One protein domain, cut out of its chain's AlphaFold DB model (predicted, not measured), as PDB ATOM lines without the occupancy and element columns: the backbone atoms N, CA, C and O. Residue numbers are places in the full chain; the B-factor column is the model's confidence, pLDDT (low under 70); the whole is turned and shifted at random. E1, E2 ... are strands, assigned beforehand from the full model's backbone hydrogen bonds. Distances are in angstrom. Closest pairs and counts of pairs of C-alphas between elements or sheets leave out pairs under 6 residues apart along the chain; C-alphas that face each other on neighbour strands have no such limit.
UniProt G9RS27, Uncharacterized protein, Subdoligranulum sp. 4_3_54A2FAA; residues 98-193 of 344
ATOM      1  N   ILE A  98     170.632 134.533 187.221       97.94
ATOM      2  CA  ILE A  98     169.615 135.557 187.456       97.94
ATOM      3  C   ILE A  98     168.280 134.875 187.724       97.94
ATOM      4  O   ILE A  98     167.618 134.363 186.827       97.94
ATOM      5  N   PHE A  99     167.855 134.916 188.983       98.50
ATOM      6  CA  PHE A  99     166.639 134.270 189.448       98.50
ATOM      7  C   PHE A  99     165.593 135.321 189.817       98.50
ATOM      8  O   PHE A  99     165.835 136.209 190.642       98.50
ATOM      9  N   ILE A 100     164.413 135.209 189.204       98.44
ATOM     10  CA  ILE A 100     163.269 136.090 189.447       98.44
ATOM     11  C   ILE A 100     162.067 135.226 189.830       98.44
ATOM     12  O   ILE A 100     161.653 134.375 189.048       98.44
ATOM     13  N   GLY A 101     161.502 135.429 191.021       98.44
ATOM     14  CA  GLY A 101     160.289 134.722 191.453       98.44
ATOM     15  C   GLY A 101     160.467 133.223 191.735       98.44
ATOM     16  O   GLY A 101     159.475 132.503 191.812       98.44
ATOM     17  N   VAL A 102     161.703 132.733 191.859       98.50
ATOM     18  CA  VAL A 102     161.983 131.300 192.038       98.50
ATOM     19  C   VAL A 102     161.751 130.883 193.491       98.50
ATOM     20  O   VAL A 102     162.275 131.507 194.412       98.50
ATOM     21  N   ASP A 103     160.989 129.811 193.693       98.38
ATOM     22  CA  ASP A 103     160.841 129.124 194.981       98.38
ATOM     23  C   ASP A 103     161.844 127.963 195.092       98.38
ATOM     24  O   ASP A 103     162.073 127.246 194.117       98.38
ATOM     25  N   ARG A 104     162.400 127.745 196.291       97.88
ATOM     26  CA  ARG A 104     163.290 126.617 196.634       97.88
ATOM     27  C   ARG A 104     164.535 126.512 195.748       97.88
ATOM     28  O   ARG A 104     164.797 125.489 195.116       97.88
ATOM     29  N   LEU A 105     165.348 127.563 195.766       97.50
ATOM     30  CA  LEU A 105     166.658 127.585 195.116       97.50
ATOM     31  C   LEU A 105     167.768 127.166 196.092       97.50
ATOM     32  O   LEU A 105     167.864 127.715 197.186       97.50
ATOM     33  N   ASN A 106     168.644 126.248 195.681       97.25
ATOM     34  CA  ASN A 106     169.802 125.825 196.470       97.25
ATOM     35  C   ASN A 106     171.095 126.244 195.768       97.25
ATOM     36  O   ASN A 106     171.409 125.727 194.700       97.25
ATOM     37  N   LEU A 107     171.850 127.150 196.386       96.69
ATOM     38  CA  LEU A 107     173.133 127.644 195.892       96.69
ATOM     39  C   LEU A 107     174.223 127.202 196.871       96.69
ATOM     40  O   LEU A 107     174.380 127.774 197.950       96.69
ATOM     41  N   THR A 108     174.927 126.124 196.533       89.44
ATOM     42  CA  THR A 108     175.872 125.468 197.450       89.44
ATOM     43  C   THR A 108     177.292 126.001 197.356       89.44
ATOM     44  O   THR A 108     177.994 125.978 198.353       89.44
ATOM     45  N   ASP A 109     177.697 126.475 196.182       85.69
ATOM     46  CA  ASP A 109     178.979 127.117 195.884       85.69
ATOM     47  C   ASP A 109     178.801 127.964 194.617       85.69
ATOM     48  O   ASP A 109     177.774 127.853 193.955       85.69
ATOM     49  N   GLY A 110     179.776 128.815 194.287       90.88
ATOM     50  CA  GLY A 110     179.738 129.673 193.099       90.88
ATOM     51  C   GLY A 110     179.514 131.149 193.422       90.88
ATOM     52  O   GLY A 110     179.347 131.553 194.572       90.88
ATOM     53  N   SER A 111     179.557 131.999 192.407       92.25
ATOM     54  CA  SER A 111     179.449 133.447 192.584       92.25
ATOM     55  C   SER A 111     178.692 134.076 191.429       92.25
ATOM     56  O   SER A 111     178.518 133.442 190.400       92.25
ATOM     57  N   GLY A 112     178.265 135.328 191.587       92.56
ATOM     58  CA  GLY A 112     177.575 136.025 190.501       92.56
ATOM     59  C   GLY A 112     176.074 135.753 190.461       92.56
ATOM     60  O   GLY A 112     175.466 135.924 189.416       92.56
ATOM     61  N   TYR A 113     175.466 135.348 191.579       97.56
ATOM     62  CA  TYR A 113     174.019 135.142 191.638       97.56
ATOM     63  C   TYR A 113     173.260 136.454 191.860       97.56
ATOM     64  O   TYR A 113     173.681 137.313 192.640       97.56
ATOM     65  N   TYR A 114     172.098 136.588 191.237       98.12
ATOM     66  CA  TYR A 114     171.194 137.725 191.343       98.12
ATOM     67  C   TYR A 114     169.803 137.196 191.681       98.12
ATOM     68  O   TYR A 114     169.260 136.365 190.962       98.12
ATOM     69  N   LEU A 115     169.223 137.673 192.778       98.69
ATOM     70  CA  LEU A 115     167.930 137.229 193.289       98.69
ATOM     71  C   LEU A 115     166.951 138.401 193.322       98.69
ATOM     72  O   LEU A 115     167.233 139.445 193.923       98.69
ATOM     73  N   LYS A 116     165.773 138.216 192.732       98.69
ATOM     74  CA  LYS A 116     164.644 139.138 192.854       98.69
ATOM     75  C   LYS A 116     163.370 138.350 193.123       98.69
ATOM     76  O   LYS A 116     163.068 137.400 192.414       98.69
ATOM     77  N   ASP A 117     162.637 138.726 194.165       98.69
ATOM     78  CA  ASP A 117     161.372 138.090 194.558       98.69
ATOM     79  C   ASP A 117     161.439 136.551 194.715       98.69
ATOM     80  O   ASP A 117     160.433 135.863 194.580       98.69
ATOM     81  N   CYS A 118     162.621 135.992 194.995       98.75
ATOM     82  CA  CYS A 118     162.801 134.549 195.193       98.75
ATOM     83  C   CYS A 118     162.430 134.141 196.622       98.75
ATOM     84  O   CYS A 118     162.606 134.923 197.549       98.75
ATOM     85  N   THR A 119     161.976 132.914 196.849       98.50
ATOM     86  CA  THR A 119     161.585 132.432 198.185       98.50
ATOM     87  C   THR A 119     162.221 131.086 198.504       98.50
ATOM     88  O   THR A 119     162.645 130.357 197.609       98.50
ATOM     89  N   ASN A 120     162.349 130.773 199.797       98.19
ATOM     90  CA  ASN A 120     162.963 129.534 200.285       98.19
ATOM     91  C   ASN A 120     164.364 129.262 199.704       98.19
ATOM     92  O   ASN A 120     164.727 128.115 199.448       98.19
ATOM     93  N   VAL A 121     165.152 130.319 199.482       98.69
ATOM     94  CA  VAL A 121     166.512 130.188 198.948       98.69
ATOM     95  C   VAL A 121     167.454 129.703 200.042       98.69
ATOM     96  O   VAL A 121     167.371 130.131 201.191       98.69
ATOM     97  N   THR A 122     168.388 128.842 199.685       98.38
ATOM     98  CA  THR A 122     169.402 128.319 200.586       98.38
ATOM     99  C   THR A 122     170.779 128.624 200.012       98.38
ATOM    100  O   THR A 122     171.072 128.259 198.876       98.38
ATOM    101  N   LEU A 123     171.617 129.289 200.805       98.19
ATOM    102  CA  LEU A 123     173.005 129.620 200.501       98.19
ATOM    103  C   LEU A 123     173.929 128.815 201.427       98.19
ATOM    104  O   LEU A 123     173.809 128.899 202.654       98.19
ATOM    105  N   TYR A 124     174.846 128.045 200.848       95.25
ATOM    106  CA  TYR A 124     175.847 127.259 201.576       95.25
ATOM    107  C   TYR A 124     177.257 127.480 201.002       95.25
ATOM    108  O   TYR A 124     177.446 128.213 200.029       95.25
ATOM    109  N   GLY A 125     178.255 126.859 201.641       94.75
ATOM    110  CA  GLY A 125     179.630 126.815 201.143       94.75
ATOM    111  C   GLY A 125     180.230 128.208 200.976       94.75
ATOM    112  O   GLY A 125     180.252 128.990 201.929       94.75
ATOM    113  N   ASN A 126     180.730 128.506 199.777       95.69
ATOM    114  CA  ASN A 126     181.289 129.813 199.417       95.69
ATOM    115  C   ASN A 126     180.401 130.578 198.414       95.69
ATOM    116  O   ASN A 126     180.898 131.377 197.618       95.69
ATOM    117  N   SER A 127     179.085 130.338 198.431       96.81
ATOM    118  CA  SER A 127     178.141 130.956 197.491       96.81
ATOM    119  C   SER A 127     178.097 132.490 197.613       96.81
ATOM    120  O   SER A 127     177.923 133.010 198.720       96.81
ATOM    121  N   THR A 128     178.139 133.227 196.501       98.06
ATOM    122  CA  THR A 128     178.044 134.700 196.502       98.06
ATOM    123  C   THR A 128     176.885 135.227 195.658       98.06
ATOM    124  O   THR A 128     176.878 135.094 194.435       98.06
ATOM    125  N   VAL A 129     175.952 135.919 196.314       98.56
ATOM    126  CA  VAL A 129     174.864 136.686 195.695       98.56
ATOM    127  C   VAL A 129     175.277 138.155 195.582       98.56
ATOM    128  O   VAL A 129     175.541 138.826 196.581       98.56
ATOM    129  N   GLN A 130     175.309 138.678 194.361       97.31
ATOM    130  CA  GLN A 130     175.640 140.070 194.050       97.31
ATOM    131  C   GLN A 130     174.528 141.026 194.495       97.31
ATOM    132  O   GLN A 130     174.783 142.024 195.178       97.31
ATOM    133  N   TYR A 131     173.284 140.689 194.146       97.94
ATOM    134  CA  TYR A 131     172.098 141.458 194.501       97.94
ATOM    135  C   TYR A 131     170.957 140.547 194.932       97.94
ATOM    136  O   TYR A 131     170.618 139.597 194.239       97.94
ATOM    137  N   MET A 132     170.329 140.903 196.044       98.56
ATOM    138  CA  MET A 132     169.086 140.340 196.548       98.56
ATOM    139  C   MET A 132     168.091 141.493 196.700       98.56
ATOM    140  O   MET A 132     168.315 142.407 197.499       98.56
ATOM    141  N   ARG A 133     167.042 141.511 195.873       97.75
ATOM    142  CA  ARG A 133     166.082 142.624 195.763       97.75
ATOM    143  C   ARG A 133     164.628 142.156 195.853       97.75
ATOM    144  O   ARG A 133     164.331 140.960 195.826       97.75
ATOM    145  N   GLY A 134     163.721 143.129 195.918       97.81
ATOM    146  CA  GLY A 134     162.283 142.889 195.990       97.81
ATOM    147  C   GLY A 134     161.890 142.301 197.341       97.81
ATOM    148  O   GLY A 134     162.373 142.759 198.377       97.81
ATOM    149  N   ASN A 135     161.039 141.281 197.320       98.31
ATOM    150  CA  ASN A 135     160.601 140.521 198.493       98.31
ATOM    151  C   ASN A 135     161.349 139.178 198.614       98.31
ATOM    152  O   ASN A 135     160.769 138.166 199.007       98.31
ATOM    153  N   SER A 136     162.633 139.146 198.234       98.75
ATOM    154  CA  SER A 136     163.414 137.904 198.251       98.75
ATOM    155  C   SER A 136     163.594 137.357 199.671       98.75
ATOM    156  O   SER A 136     163.833 138.118 200.604       98.75
ATOM    157  N   THR A 137     163.566 136.037 199.844       98.81
ATOM    158  CA  THR A 137     163.787 135.353 201.122       98.81
ATOM    159  C   THR A 137     164.810 134.230 200.981       98.81
ATOM    160  O   THR A 137     164.577 133.238 200.289       98.81
ATOM    161  N   VAL A 138     165.929 134.371 201.693       98.81
ATOM    162  CA  VAL A 138     166.906 133.308 201.938       98.81
ATOM    163  C   VAL A 138     166.572 132.680 203.285       98.81
ATOM    164  O   VAL A 138     166.651 133.329 204.324       98.81
ATOM    165  N   GLN A 139     166.184 131.412 203.268       98.75
ATOM    166  CA  GLN A 139     165.857 130.635 204.454       98.75
ATOM    167  C   GLN A 139     167.106 130.393 205.308       98.75
ATOM    168  O   GLN A 139     167.126 130.713 206.493       98.75
ATOM    169  N   ASN A 140     168.159 129.859 204.688       98.50
ATOM    170  CA  ASN A 140     169.409 129.520 205.357       98.50
ATOM    171  C   ASN A 140     170.583 130.102 204.581       98.50
ATOM    172  O   ASN A 140     170.694 129.893 203.377       98.50
ATOM    173  N   MET A 141     171.467 130.794 205.285       98.56
ATOM    174  CA  MET A 141     172.729 131.310 204.780       98.56
ATOM    175  C   MET A 141     173.838 130.858 205.724       98.56
ATOM    176  O   MET A 141     173.884 131.286 206.878       98.56
ATOM    177  N   CYS A 142     174.690 129.951 205.261       97.50
ATOM    178  CA  CYS A 142     175.631 129.219 206.107       97.50
ATOM    179  C   CYS A 142     177.021 129.117 205.465       97.50
ATOM    180  O   CYS A 142     177.189 129.322 204.272       97.50
ATOM    181  N   GLY A 143     178.029 128.704 206.239       96.31
ATOM    182  CA  GLY A 143     179.399 128.583 205.728       96.31
ATOM    183  C   GLY A 143     180.054 129.955 205.581       96.31
ATOM    184  O   GLY A 143     180.007 130.746 206.521       96.31
ATOM    185  N   ASN A 144     180.656 130.222 204.423       97.44
ATOM    186  CA  ASN A 144     181.245 131.511 204.051       97.44
ATOM    187  C   ASN A 144     180.390 132.244 202.999       97.44
ATOM    188  O   ASN A 144     180.898 133.100 202.269       97.44
ATOM    189  N   SER A 145     179.104 131.896 202.879       98.25
ATOM    190  CA  SER A 145     178.208 132.524 201.912       98.25
ATOM    191  C   SER A 145     178.168 134.042 202.087       98.25
ATOM    192  O   SER A 145     178.224 134.567 203.203       98.25
ATOM    193  N   THR A 146     178.031 134.759 200.974       98.69
ATOM    194  CA  THR A 146     178.009 136.222 200.955       98.69
ATOM    195  C   THR A 146     176.829 136.760 200.147       98.69
ATOM    196  O   THR A 146     176.573 136.318 199.034       98.69
ATOM    197  N   VAL A 147     176.134 137.762 200.687       98.81
ATOM    198  CA  VAL A 147     175.178 138.607 199.959       98.81
ATOM    199  C   VAL A 147     175.747 140.020 199.945       98.81
ATOM    200  O   VAL A 147     175.879 140.659 200.989       98.81
ATOM    201  N   LEU A 148     176.115 140.534 198.776       98.69
ATOM    202  CA  LEU A 148     176.795 141.827 198.680       98.69
ATOM    203  C   LEU A 148     175.832 143.010 198.817       98.69
ATOM    204  O   LEU A 148     176.153 143.995 199.485       98.69
ATOM    205  N   ASN A 149     174.650 142.916 198.212       98.62
ATOM    206  CA  ASN A 149     173.629 143.955 198.277       98.62
ATOM    207  C   ASN A 149     172.256 143.345 198.541       98.62
ATOM    208  O   ASN A 149     171.644 142.781 197.641       98.62
ATOM    209  N   MET A 150     171.753 143.528 199.753       98.81
ATOM    210  CA  MET A 150     170.416 143.143 200.183       98.81
ATOM    211  C   MET A 150     169.546 144.400 200.306       98.81
ATOM    212  O   MET A 150     169.865 145.306 201.079       98.81
ATOM    213  N   ARG A 151     168.496 144.490 199.486       98.50
ATOM    214  CA  ARG A 151     167.652 145.688 199.323       98.50
ATOM    215  C   ARG A 151     166.164 145.335 199.232       98.50
ATOM    216  O   ARG A 151     165.803 144.171 199.044       98.50
ATOM    217  N   GLY A 152     165.298 146.343 199.301       97.94
ATOM    218  CA  GLY A 152     163.843 146.184 199.304       97.94
ATOM    219  C   GLY A 152     163.314 145.659 200.640       97.94
ATOM    220  O   GLY A 152     163.726 146.121 201.702       97.94
ATOM    221  N   ASN A 153     162.415 144.675 200.582       98.44
ATOM    222  CA  ASN A 153     161.873 143.971 201.750       98.44
ATOM    223  C   ASN A 153     162.503 142.577 201.888       98.44
ATOM    224  O   ASN A 153     161.857 141.621 202.321       98.44
ATOM    225  N   SER A 154     163.757 142.438 201.454       98.75
ATOM    226  CA  SER A 154     164.443 141.151 201.446       98.75
ATOM    227  C   SER A 154     164.637 140.619 202.868       98.75
ATOM    228  O   SER A 154     164.835 141.386 203.812       98.75
ATOM    229  N   THR A 155     164.631 139.296 203.027       98.94
ATOM    230  CA  THR A 155     164.829 138.632 204.319       98.94
ATOM    231  C   THR A 155     165.868 137.517 204.234       98.94
ATOM    232  O   THR A 155     165.820 136.685 203.338       98.94
ATOM    233  N   VAL A 156     166.784 137.464 205.199       98.94
ATOM    234  CA  VAL A 156     167.589 136.274 205.501       98.94
ATOM    235  C   VAL A 156     167.098 135.742 206.841       98.94
ATOM    236  O   VAL A 156     167.164 136.435 207.858       98.94
ATOM    237  N   GLN A 157     166.551 134.532 206.867       98.88
ATOM    238  CA  GLN A 157     165.960 133.997 208.085       98.88
ATOM    239  C   GLN A 157     167.032 133.524 209.072       98.88
ATOM    240  O   GLN A 157     167.086 134.033 210.194       98.88
ATOM    241  N   ASP A 158     167.914 132.626 208.650       98.88
ATOM    242  CA  ASP A 158     169.021 132.139 209.467       98.88
ATOM    243  C   ASP A 158     170.360 132.417 208.778       98.88
ATOM    244  O   ASP A 158     170.646 131.896 207.705       98.88
ATOM    245  N   MET A 159     171.181 133.254 209.409       98.81
ATOM    246  CA  MET A 159     172.524 133.624 208.972       98.81
ATOM    247  C   MET A 159     173.544 133.077 209.971       98.81
ATOM    248  O   MET A 159     173.617 133.535 211.117       98.81
ATOM    249  N   LEU A 160     174.284 132.054 209.552       98.50
ATOM    250  CA  LEU A 160     175.094 131.188 210.407       98.50
ATOM    251  C   LEU A 160     176.534 131.062 209.881       98.50
ATOM    252  O   LEU A 160     176.831 131.359 208.723       98.50
ATOM    253  N   GLY A 161     177.435 130.540 210.716       97.00
ATOM    254  CA  GLY A 161     178.832 130.305 210.337       97.00
ATOM    255  C   GLY A 161     179.621 131.608 210.219       97.00
ATOM    256  O   GLY A 161     179.552 132.441 211.120       97.00
ATOM    257  N   SER A 162     180.361 131.769 209.127       98.25
ATOM    258  CA  SER A 162     181.134 132.971 208.777       98.25
ATOM    259  C   SER A 162     180.451 133.771 207.657       98.25
ATOM    260  O   SER A 162     181.107 134.473 206.885       98.25
ATOM    261  N   SER A 163     179.127 133.642 207.537       98.62
ATOM    262  CA  SER A 163     178.347 134.283 206.479       98.62
ATOM    263  C   SER A 163     178.434 135.806 206.554       98.62
ATOM    264  O   SER A 163     178.553 136.384 207.639       98.62
ATOM    265  N   THR A 164     178.321 136.477 205.406       98.88
ATOM    266  CA  THR A 164     178.399 137.943 205.332       98.88
ATOM    267  C   THR A 164     177.272 138.561 204.507       98.88
ATOM    268  O   THR A 164     177.067 138.206 203.354       98.88
ATOM    269  N   VAL A 165     176.594 139.569 205.057       98.94
ATOM    270  CA  VAL A 165     175.777 140.513 204.282       98.94
ATOM    271  C   VAL A 165     176.546 141.825 204.231       98.94
ATOM    272  O   VAL A 165     176.765 142.461 205.258       98.94
ATOM    273  N   ARG A 166     177.009 142.242 203.054       98.81
ATOM    274  CA  ARG A 166     177.854 143.435 202.957       98.81
ATOM    275  C   ARG A 166     177.027 144.710 203.113       98.81
ATOM    276  O   ARG A 166     177.259 145.459 204.046       98.81
ATOM    277  N   ASN A 167     176.042 144.929 202.249       98.88
ATOM    278  CA  ASN A 167     175.145 146.079 202.332       98.88
ATOM    279  C   ASN A 167     173.715 145.602 202.572       98.88
ATOM    280  O   ASN A 167     173.115 145.020 201.672       98.88
ATOM    281  N   MET A 168     173.153 145.904 203.735       98.88
ATOM    282  CA  MET A 168     171.740 145.722 204.048       98.88
ATOM    283  C   MET A 168     171.055 147.089 204.075       98.88
ATOM    284  O   MET A 168     171.450 147.960 204.848       98.88
ATOM    285  N   ARG A 169     170.064 147.303 203.205       98.62
ATOM    286  CA  ARG A 169     169.396 148.604 203.036       98.62
ATOM    287  C   ARG A 169     167.875 148.470 202.968       98.62
ATOM    288  O   ARG A 169     167.334 147.366 202.885       98.62
ATOM    289  N   ASP A 170     167.202 149.617 202.933       98.56
ATOM    290  CA  ASP A 170     165.745 149.748 202.838       98.56
ATOM    291  C   ASP A 170     165.042 149.117 204.050       98.56
ATOM    292  O   ASP A 170     165.362 149.485 205.176       98.56
ATOM    293  N   SER A 171     164.104 148.186 203.855       98.56
ATOM    294  CA  SER A 171     163.392 147.483 204.936       98.56
ATOM    295  C   SER A 171     163.882 146.038 205.106       98.56
ATOM    296  O   SER A 171     163.147 145.166 205.575       98.56
ATOM    297  N   SER A 172     165.126 145.766 204.703       98.81
ATOM    298  CA  SER A 172     165.702 144.421 204.724       98.81
ATOM    299  C   SER A 172     165.867 143.879 206.145       98.81
ATOM    300  O   SER A 172     166.141 144.620 207.091       98.81
ATOM    301  N   THR A 173     165.726 142.561 206.309       98.94
ATOM    302  CA  THR A 173     165.771 141.917 207.629       98.94
ATOM    303  C   THR A 173     166.672 140.682 207.668       98.94
ATOM    304  O   THR A 173     166.527 139.780 206.853       98.94
ATOM    305  N   VAL A 174     167.539 140.573 208.682       98.94
ATOM    306  CA  VAL A 174     168.095 139.284 209.141       98.94
ATOM    307  C   VAL A 174     167.373 138.862 210.422       98.94
ATOM    308  O   VAL A 174     167.379 139.586 211.422       98.94
ATOM    309  N   LEU A 175     166.728 137.692 210.434       98.88
ATOM    310  CA  LEU A 175     165.944 137.258 211.598       98.88
ATOM    311  C   LEU A 175     166.811 136.657 212.707       98.88
ATOM    312  O   LEU A 175     166.595 136.971 213.883       98.88
ATOM    313  N   ASN A 176     167.760 135.792 212.366       98.88
ATOM    314  CA  ASN A 176     168.691 135.193 213.310       98.88
ATOM    315  C   ASN A 176     170.105 135.244 212.736       98.88
ATOM    316  O   ASN A 176     170.376 134.672 211.690       98.88
ATOM    317  N   MET A 177     171.002 135.891 213.463       98.88
ATOM    318  CA  MET A 177     172.411 136.018 213.136       98.88
ATOM    319  C   MET A 177     173.234 135.349 214.235       98.88
ATOM    320  O   MET A 177     173.077 135.692 215.413       98.88
ATOM    321  N   ARG A 178     174.035 134.349 213.862       98.75
ATOM    322  CA  ARG A 178     174.781 133.484 214.789       98.75
ATOM    323  C   ARG A 178     176.166 133.124 214.249       98.75
ATOM    324  O   ARG A 178     176.454 133.311 213.066       98.75
ATOM    325  N   GLY A 179     177.005 132.544 215.103       98.31
ATOM    326  CA  GLY A 179     178.393 132.212 214.784       98.31
ATOM    327  C   GLY A 179     179.275 133.456 214.673       98.31
ATOM    328  O   GLY A 179     179.181 134.365 215.493       98.31
ATOM    329  N   ASN A 180     180.117 133.493 213.643       98.50
ATOM    330  CA  ASN A 180     180.987 134.618 213.288       98.50
ATOM    331  C   ASN A 180     180.381 135.461 212.145       98.50
ATOM    332  O   ASN A 180     181.104 136.077 211.360       98.50
ATOM    333  N   SER A 181     179.053 135.453 212.016       98.75
ATOM    334  CA  SER A 181     178.349 136.134 210.930       98.75
ATOM    335  C   SER A 181     178.524 137.649 211.006       98.75
ATOM    336  O   SER A 181     178.516 138.232 212.093       98.75
ATOM    337  N   THR A 182     178.616 138.301 209.844       98.94
ATOM    338  CA  THR A 182     178.837 139.752 209.757       98.94
ATOM    339  C   THR A 182     177.836 140.460 208.847       98.94
ATOM    340  O   THR A 182     177.629 140.062 207.707       98.94
ATOM    341  N   VAL A 183     177.266 141.571 209.315       98.94
ATOM    342  CA  VAL A 183     176.615 142.580 208.469       98.94
ATOM    343  C   VAL A 183     177.553 143.778 208.442       98.94
ATOM    344  O   VAL A 183     177.862 144.330 209.498       98.94
ATOM    345  N   GLN A 184     178.074 144.153 207.275       98.88
ATOM    346  CA  GLN A 184     179.046 145.251 207.223       98.88
ATOM    347  C   GLN A 184     178.341 146.599 207.362       98.88
ATOM    348  O   GLN A 184     178.545 147.283 208.355       98.88
ATOM    349  N   ASP A 185     177.451 146.933 206.435       98.88
ATOM    350  CA  ASP A 185     176.707 148.188 206.437       98.88
ATOM    351  C   ASP A 185     175.211 147.908 206.552       98.88
ATOM    352  O   ASP A 185     174.623 147.229 205.707       98.88
ATOM    353  N   MET A 186     174.594 148.443 207.601       98.88
ATOM    354  CA  MET A 186     173.175 148.318 207.899       98.88
ATOM    355  C   MET A 186     172.530 149.705 207.899       98.88
ATOM    356  O   MET A 186     172.775 150.508 208.800       98.88
ATOM    357  N   LEU A 187     171.739 149.980 206.861       98.62
ATOM    358  CA  LEU A 187     171.204 151.301 206.517       98.62
ATOM    359  C   LEU A 187     169.678 151.260 206.313       98.62
ATOM    360  O   LEU A 187     169.071 150.192 206.190       98.62
ATOM    361  N   GLY A 188     169.049 152.425 206.200       98.06
ATOM    362  CA  GLY A 188     167.608 152.581 206.010       98.06
ATOM    363  C   GLY A 188     166.798 152.222 207.259       98.06
ATOM    364  O   GLY A 188     167.100 152.655 208.366       98.06
ATOM    365  N   SER A 189     165.739 151.437 207.074       98.50
ATOM    366  CA  SER A 189     164.900 150.868 208.141       98.50
ATOM    367  C   SER A 189     165.211 149.382 208.375       98.50
ATOM    368  O   SER A 189     164.343 148.603 208.779       98.50
ATOM    369  N   SER A 190     166.452 148.971 208.097       98.75
ATOM    370  CA  SER A 190     166.867 147.572 208.173       98.75
ATOM    371  C   SER A 190     166.792 147.024 209.598       98.75
ATOM    372  O   SER A 190     166.902 147.756 210.587       98.75
ATOM    373  N   THR A 191     166.632 145.706 209.735       98.94
ATOM    374  CA  THR A 191     166.537 145.047 211.046       98.94
ATOM    375  C   THR A 191     167.391 143.781 211.149       98.94
ATOM    376  O   THR A 191     167.271 142.871 210.341       98.94
ATOM    377  N   VAL A 192     168.152 143.648 212.240       98.94
ATOM    378  CA  VAL A 192     168.655 142.355 212.730       98.94
ATOM    379  C   VAL A 192     167.856 141.992 213.977       98.94
ATOM    380  O   VAL A 192     167.902 142.678 215.002       98.94
ATOM    381  N   ARG A 193     167.052 140.929 213.920       98.88
ATOM    382  CA  ARG A 193     166.108 140.638 215.011       98.88
ATOM    383  C   ARG A 193     166.789 139.967 216.205       98.88
ATOM    384  O   ARG A 193     166.567 140.389 217.342       98.88
TER     385      ARG A 193
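AT A GLANCE: This is residues 98 to 193 of the 344 residues of an uncharacterized protein of Subdoligranulum sp. 4_3_54A2FAA (UniProt G9RS27). The chain is wound in stacked turns, a short flattened solenoid whose two long walls are parallel sheets face to face, a sandwich. From E2 onward each link crosses from one wall to the other, while E1 begins the stack and E11 ends it. The printed part has 96 residues, with no named helix and eleven named strands, E1 to E11, in chain order; the class is all strand. One sheet runs E1, E2, E4, E6, E8, E10 and the other E3, E5, E7, E9, E11, both wholly parallel. The whole is compact, with a radius of gyration of the C-alphas of 11.2 A, and spans 26 by 26 by 18 A.

HOW THE PARTS SIT: E1, residues 98 to 100, is an edge strand and is parallel to E2, residues 111 to 116, with N 99 and O 114 2.8 A apart, within hydrogen-bond range. E2 is parallel to E4, residues 128 to 133, at 15 degrees; N 130 and O 113 are 2.7 A apart. E6, residues 146 to 150, is the next neighbour, with N 129 and O 146 2.8 A apart. E8, residues 164 to 168, follows at 8 degrees from E6, and E10, residues 182 to 186, is the other edge strand, with N 168 and O 185 2.8 A apart. This sheet is twisted, its C-alphas lying up to 4.2 A off its best plane. In the other sheet the edge strand E3, residues 121 to 123, is parallel to E5, residues 137 to 141, with N 139 and O 121 2.7 A apart. Residues 106 to 107 pair in parallel with residues 122 to 123 of E3. E7, residues 155 to 159, is parallel to E5 at 12 degrees, with N 138 and O 155 2.8 A apart. E9, residues 173 to 177, is parallel to E7 at 8 degrees, and to the edge strand E11, residues 191 to 193, at 36 degrees; N 174 and O 191 are 2.8 A apart. The facing parts of the two sheets are 10.0 A centre to centre, and their best planes are 18 degrees apart.

IN THESE COORDINATES: E1 begins at C-alpha 98 (169.615, 135.557, 187.456). E2 is 15.9 A from first to last C-alpha and E4 14.4 A. E5 begins at C-alpha 137 (163.787, 135.353, 201.122) and is 10.5 A long. E11 ends at C-alpha 193 (166.108, 140.638, 215.011).

THE WHOLE: The two C-alphas farthest apart, of Asp 109 and Ser 189, are 30.2 A apart. The printed part has no cut. The link E1 to E2, ten residues, is short, and the other links are tight. The mean pLDDT of the printed part is 97.9, and no printed residue is under 70.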